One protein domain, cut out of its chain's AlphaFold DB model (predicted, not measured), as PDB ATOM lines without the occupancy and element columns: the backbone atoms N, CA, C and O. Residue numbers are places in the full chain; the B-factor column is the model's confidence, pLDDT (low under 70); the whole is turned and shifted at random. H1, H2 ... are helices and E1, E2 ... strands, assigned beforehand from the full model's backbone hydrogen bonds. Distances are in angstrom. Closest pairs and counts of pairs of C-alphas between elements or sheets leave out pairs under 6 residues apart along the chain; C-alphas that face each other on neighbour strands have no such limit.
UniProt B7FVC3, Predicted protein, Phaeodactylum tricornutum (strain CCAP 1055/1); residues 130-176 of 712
ATOM      1  N   PHE A 130     143.740 175.410 191.989       88.88
ATOM      2  CA  PHE A 130     144.891 174.512 191.877       88.88
ATOM      3  C   PHE A 130     144.950 173.851 190.494       88.88
ATOM      4  O   PHE A 130     145.935 173.984 189.758       88.88
ATOM      5  N   TRP A 131     143.846 173.232 190.065       89.38
ATOM      6  CA  TRP A 131     143.751 172.592 188.749       89.38
ATOM      7  C   TRP A 131     143.843 173.580 187.590       89.38
ATOM      8  O   TRP A 131     144.292 173.232 186.492       89.38
ATOM      9  N   LYS A 132     143.394 174.816 187.802       93.56
ATOM     10  CA  LYS A 132     143.492 175.878 186.806       93.56
ATOM     11  C   LYS A 132     144.944 176.300 186.577       93.56
ATOM     12  O   LYS A 132     145.313 176.484 185.417       93.56
ATOM     13  N   CYS A 133     145.752 176.404 187.634       96.19
ATOM     14  CA  CYS A 133     147.178 176.710 187.524       96.19
ATOM     15  C   CYS A 133     147.945 175.559 186.859       96.19
ATOM     16  O   CYS A 133     148.608 175.777 185.846       96.19
ATOM     17  N   LEU A 134     147.735 174.316 187.302       95.00
ATOM     18  CA  LEU A 134     148.421 173.130 186.761       95.00
ATOM     19  C   LEU A 134     148.189 172.880 185.264       95.00
ATOM     20  O   LEU A 134     149.024 172.287 184.580       95.00
ATOM     21  N   LYS A 135     147.062 173.341 184.712       94.44
ATOM     22  CA  LYS A 135     146.772 173.217 183.274       94.44
ATOM     23  C   LYS A 135     147.636 174.134 182.398       94.44
ATOM     24  O   LYS A 135     147.711 173.901 181.188       94.44
ATOM     25  N   ALA A 136     148.284 175.155 182.961       95.44
ATOM     26  CA  ALA A 136     149.189 176.028 182.224       95.44
ATOM     27  C   ALA A 136     150.566 175.365 182.057       95.44
ATOM     28  O   ALA A 136     151.355 175.272 182.989       95.44
ATOM     29  N   LYS A 137     150.861 174.918 180.831       94.06
ATOM     30  CA  LYS A 137     152.093 174.174 180.506       94.06
ATOM     31  C   LYS A 137     153.300 175.045 180.143       94.06
ATOM     32  O   LYS A 137     154.363 174.501 179.865       94.06
ATOM     33  N   THR A 138     153.136 176.363 180.060       96.19
ATOM     34  CA  THR A 138     154.228 177.294 179.738       96.19
ATOM     35  C   THR A 138     154.171 178.509 180.652       96.19
ATOM     36  O   THR A 138     153.092 178.876 181.128       96.19
ATOM     37  N   GLU A 139     155.317 179.158 180.847       96.25
ATOM     38  CA  GLU A 139     155.442 180.370 181.662       96.25
ATOM     39  C   GLU A 139     154.471 181.466 181.192       96.25
ATOM     40  O   GLU A 139     153.813 182.112 182.004       96.25
ATOM     41  N   GLU A 140     154.276 181.622 179.880       95.19
ATOM     42  CA  GLU A 140     153.355 182.621 179.326       95.19
ATOM     43  C   GLU A 140     151.880 182.277 179.556       95.19
ATOM     44  O   GLU A 140     151.036 183.175 179.615       95.19
ATOM     45  N   ALA A 141     151.552 180.987 179.671       95.31
ATOM     46  CA  ALA A 141     150.208 180.533 180.008       95.31
ATOM     47  C   ALA A 141     149.918 180.678 181.514       95.31
ATOM     48  O   ALA A 141     148.747 180.752 181.903       95.31
ATOM     49  N   CYS A 142     150.961 180.766 182.346       96.69
ATOM     50  CA  CYS A 142     150.861 180.928 183.790       96.69
ATOM     51  C   CYS A 142     150.478 182.374 184.165       96.69
ATOM     52  O   CYS A 142     151.292 183.301 184.254       96.69
ATOM     53  N   SER A 143     149.176 182.601 184.328       93.56
ATOM     54  CA  SER A 143     148.583 183.932 184.477       93.56
ATOM     55  C   SER A 143     147.514 183.978 185.570       93.56
ATOM     56  O   SER A 143     147.016 182.946 186.007       93.56
ATOM     57  N   GLY A 144     147.159 185.190 186.012       94.62
ATOM     58  CA  GLY A 144     146.288 185.393 187.175       94.62
ATOM     59  C   GLY A 144     147.048 185.202 188.486       94.62
ATOM     60  O   GLY A 144     148.174 185.687 188.596       94.62
ATOM     61  N   ASP A 145     146.432 184.477 189.418       94.94
ATOM     62  CA  ASP A 145     146.932 184.209 190.777       94.94
ATOM     63  C   ASP A 145     147.911 183.017 190.838       94.94
ATOM     64  O   ASP A 145     148.255 182.529 191.913       94.94
ATOM     65  N   CYS A 146     148.354 182.540 189.671       96.38
ATOM     66  CA  CYS A 146     149.335 181.472 189.550       96.38
ATOM     67  C   CYS A 146     150.757 182.028 189.362       96.38
ATOM     68  O   CYS A 146     150.967 183.014 188.637       96.38
ATOM     69  N   VAL A 147     151.732 181.344 189.954       97.56
ATOM     70  CA  VAL A 147     153.166 181.641 189.891       97.56
ATOM     71  C   VAL A 147     153.876 180.512 189.148       97.56
ATOM     72  O   VAL A 147     153.564 179.335 189.324       97.56
ATOM     73  N   TRP A 148     154.807 180.878 188.268       97.69
ATOM     74  CA  TRP A 148     155.633 179.912 187.551       97.69
ATOM     75  C   TRP A 148     156.881 179.595 188.372       97.69
ATOM     76  O   TRP A 148     157.635 180.508 188.721       97.69
ATOM     77  N   CYS A 149     157.091 178.311 188.644       97.88
ATOM     78  CA  CYS A 149     158.220 177.791 189.397       97.88
ATOM     79  C   CYS A 149     159.042 176.857 188.516       97.88
ATOM     80  O   CYS A 149     158.540 175.845 188.030       97.88
ATOM     81  N   ASP A 150     160.304 177.210 188.296       97.44
ATOM     82  CA  ASP A 150     161.258 176.396 187.558       97.44
ATOM     83  C   ASP A 150     161.920 175.405 188.528       97.44
ATOM     84  O   ASP A 150     162.489 175.802 189.539       97.44
ATOM     85  N   THR A 151     161.861 174.108 188.243       95.94
ATOM     86  CA  THR A 151     162.651 173.098 188.966       95.94
ATOM     87  C   THR A 151     164.135 173.259 188.630       95.94
ATOM     88  O   THR A 151     164.484 173.625 187.501       95.94
ATOM     89  N   LYS A 152     165.040 172.873 189.540       90.00
ATOM     90  CA  LYS A 152     166.491 172.798 189.242       90.00
ATOM     91  C   LYS A 152     166.810 171.888 188.034       90.00
ATOM     92  O   LYS A 152     167.824 172.084 187.366       90.00
ATOM     93  N   GLY A 153     165.922 170.941 187.705       90.31
ATOM     94  CA  GLY A 153     165.995 170.077 186.517       90.31
ATOM     95  C   GLY A 153     165.614 170.745 185.185       90.31
ATOM     96  O   GLY A 153     165.706 170.104 184.140       90.31
ATOM     97  N   GLY A 154     165.200 172.018 185.194       91.62
ATOM     98  CA  GLY A 154     164.872 172.792 183.992       91.62
ATOM     99  C   GLY A 154     163.437 172.628 183.478       91.62
ATOM    100  O   GLY A 154     163.131 173.098 182.381       91.62
ATOM    101  N   PHE A 155     162.556 171.980 184.243       93.81
ATOM    102  CA  PHE A 155     161.119 171.921 183.963       93.81
ATOM    103  C   PHE A 155     160.396 172.971 184.796       93.81
ATOM    104  O   PHE A 155     160.649 173.051 185.993       93.81
ATOM    105  N   GLY A 156     159.490 173.743 184.201       95.94
ATOM    106  CA  GLY A 156     158.678 174.693 184.955       95.94
ATOM    107  C   GLY A 156     157.239 174.219 185.142       95.94
ATOM    108  O   GLY A 156     156.668 173.564 184.265       95.94
ATOM    109  N   LEU A 157     156.672 174.548 186.300       97.19
ATOM    110  CA  LEU A 157     155.309 174.230 186.703       97.19
ATOM    111  C   LEU A 157     154.588 175.508 187.141       97.19
ATOM    112  O   LEU A 157     155.167 176.375 187.790       97.19
ATOM    113  N   CYS A 158     153.310 175.625 186.789       97.94
ATOM    114  CA  CYS A 158     152.466 176.734 187.215       97.94
ATOM    115  C   CYS A 158     151.644 176.323 188.444       97.94
ATOM    116  O   CYS A 158     150.815 175.415 188.356       97.94
ATOM    117  N   MET A 159     151.864 176.990 189.575       97.12
ATOM    118  CA  MET A 159     151.274 176.663 190.879       97.12
ATOM    119  C   MET A 159     150.458 177.847 191.410       97.12
ATOM    120  O   MET A 159     150.612 178.970 190.931       97.12
ATOM    121  N   THR A 160     149.561 177.616 192.367       96.75
ATOM    122  CA  THR A 160     148.877 178.706 193.087       96.75
ATOM    123  C   THR A 160     149.872 179.455 193.976       96.75
ATOM    124  O   THR A 160     150.897 178.889 194.343       96.75
ATOM    125  N   GLY A 161     149.581 180.711 194.333       95.31
ATOM    126  CA  GLY A 161     150.452 181.535 195.192       95.31
ATOM    127  C   GLY A 161     150.993 180.809 196.437       95.31
ATOM    128  O   GLY A 161     152.206 180.657 196.526       95.31
ATOM    129  N   PRO A 162     150.137 180.260 197.322       94.19
ATOM    130  CA  PRO A 162     150.604 179.565 198.528       94.19
ATOM    131  C   PRO A 162     151.452 178.323 198.231       94.19
ATOM    132  O   PRO A 162     152.449 178.060 198.891       94.19
ATOM    133  N   ALA A 163     151.090 177.560 197.196       94.44
ATOM    134  CA  ALA A 163     151.854 176.376 196.812       94.44
ATOM    135  C   ALA A 163     153.215 176.747 196.191       94.44
ATOM    136  O   ALA A 163     154.168 175.986 196.311       94.44
ATOM    137  N   ALA A 164     153.305 177.906 195.534       96.06
ATOM    138  CA  ALA A 164     154.553 178.446 195.014       96.06
ATOM    139  C   ALA A 164     155.452 179.018 196.117       96.06
ATOM    140  O   ALA A 164     156.657 178.844 196.024       96.06
ATOM    141  N   GLU A 165     154.889 179.647 197.154       94.12
ATOM    142  CA  GLU A 165     155.636 180.102 198.338       94.12
ATOM    143  C   GLU A 165     156.281 178.908 199.057       94.12
ATOM    144  O   GLU A 165     157.498 178.873 199.207       94.12
ATOM    145  N   ASN A 166     155.505 177.855 199.340       93.44
ATOM    146  CA  ASN A 166     156.041 176.623 199.932       93.44
ATOM    147  C   ASN A 166     157.084 175.939 199.027       93.44
ATOM    148  O   ASN A 166     158.047 175.347 199.504       93.44
ATOM    149  N   ALA A 167     156.899 175.985 197.703       94.19
ATOM    150  CA  ALA A 167     157.873 175.427 196.768       94.19
ATOM    151  C   ALA A 167     159.169 176.254 196.717       94.19
ATOM    152  O   ALA A 167     160.241 175.669 196.572       94.19
ATOM    153  N   GLU A 168     159.085 177.583 196.833       94.56
ATOM    154  CA  GLU A 168     160.227 178.508 196.857       94.56
ATOM    155  C   GLU A 168     161.101 178.331 198.106       94.56
ATOM    156  O   GLU A 168     162.312 178.506 198.017       94.56
ATOM    157  N   GLU A 169     160.510 177.922 199.230       91.56
ATOM    158  CA  GLU A 169     161.244 177.545 200.448       91.56
ATOM    159  C   GLU A 169     162.013 176.225 200.295       91.56
ATOM    160  O   GLU A 169     162.952 175.956 201.042       91.56
ATOM    161  N   SER A 170     161.659 175.400 199.307       91.25
ATOM    162  CA  SER A 170     162.380 174.162 199.040       91.25
ATOM    163  C   SER A 170     163.591 174.386 198.138       91.25
ATOM    164  O   SER A 170     163.575 175.156 197.176       91.25
ATOM    165  N   ASP A 171     164.606 173.553 198.335       94.00
ATOM    166  CA  ASP A 171     165.785 173.518 197.479       94.00
ATOM    167  C   ASP A 171     165.510 173.110 196.023       94.00
ATOM    168  O   ASP A 171     166.414 173.151 195.190       94.00
ATOM    169  N   TRP A 172     164.309 172.665 195.668       91.44
ATOM    170  CA  TRP A 172     164.053 172.046 194.367       91.44
ATOM    171  C   TRP A 172     163.500 173.007 193.317       91.44
ATOM    172  O   TRP A 172     163.627 172.723 192.116       91.44
ATOM    173  N   PHE A 173     162.946 174.146 193.735       96.75
ATOM    174  CA  PHE A 173     162.251 175.082 192.857       96.75
ATOM    175  C   PHE A 173     162.834 176.497 192.933       96.75
ATOM    176  O   PHE A 173     163.496 176.903 193.878       96.75
ATOM    177  N   THR A 174     162.609 177.271 191.879       96.44
ATOM    178  CA  THR A 174     162.881 178.705 191.826       96.44
ATOM    179  C   THR A 174     161.654 179.379 191.233       96.44
ATOM    180  O   THR A 174     161.384 179.269 190.033       96.44
ATOM    181  N   CYS A 175     160.880 180.051 192.081       96.94
ATOM    182  CA  CYS A 175     159.623 180.678 191.698       96.94
ATOM    183  C   CYS A 175     159.836 182.138 191.298       96.94
ATOM    184  O   CYS A 175     160.461 182.928 191.998       96.94
ATOM    185  N   LYS A 176     159.314 182.531 190.134       91.31
ATOM    186  CA  LYS A 176     159.371 183.928 189.684       91.31
ATOM    187  C   LYS A 176     158.165 184.670 190.244       91.31
ATOM    188  O   LYS A 176     157.147 184.799 189.558       91.31
TER     189      LYS A 176
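Overview. This is residues 130 to 176 of the 712 residues of the protein "Predicted protein" of Phaeodactylum tricornutum (strain CCAP 1055/1) (UniProt B7FVC3). A small three-stranded antiparallel sheet, E2, E1, E3, has helix H2 running along it and short helix H1 beside E2. The 47 printed residues hold H1, E1, E2, H2, E3 in that order, class mixed; the whole is compact, radius of gyration of the C-alphas 9.4 A, spanning 25 by 20 by 15 A.

Along the chain. Find C-alpha 146 at (149.335, 181.472, 189.550); E1 runs 15.7 A over residues 146 to 151. E2 is 156 to 160, 13.4 A; H2, 161 to 168, 10.4 A; E3, 173 to 175, ends at (159.623, 180.678, 191.698). H1 is 130 to 134.

Arrangement. Hairpin E1 and E2 has N 149 and O 157 within hydrogen-bond range, 2.9 A; antiparallel E1 and E3, N 150 and O 174, 2.9 A. E2, H2, E3 are a split strand-helix-strand unit, same-way strands with E1 between, crossover right-handed. H2 is on the sheet, height 6.9 A; its closest C-alphas to E1 are Gly 161 and Cys 146, 5.8 A. H1 is on it, height 4.8 A; its Cys 133 and Met 159 of E2 are closest, C-alphas 5.3 A apart. In both helices every O i to N i+4 pair is within range.

Size, cuts and confidence. C-alphas 144 and 171 are farthest apart, 25.0 A. The printed part has no cut; link H1 to E1 is long. No printed residue is under 70 in pLDDT.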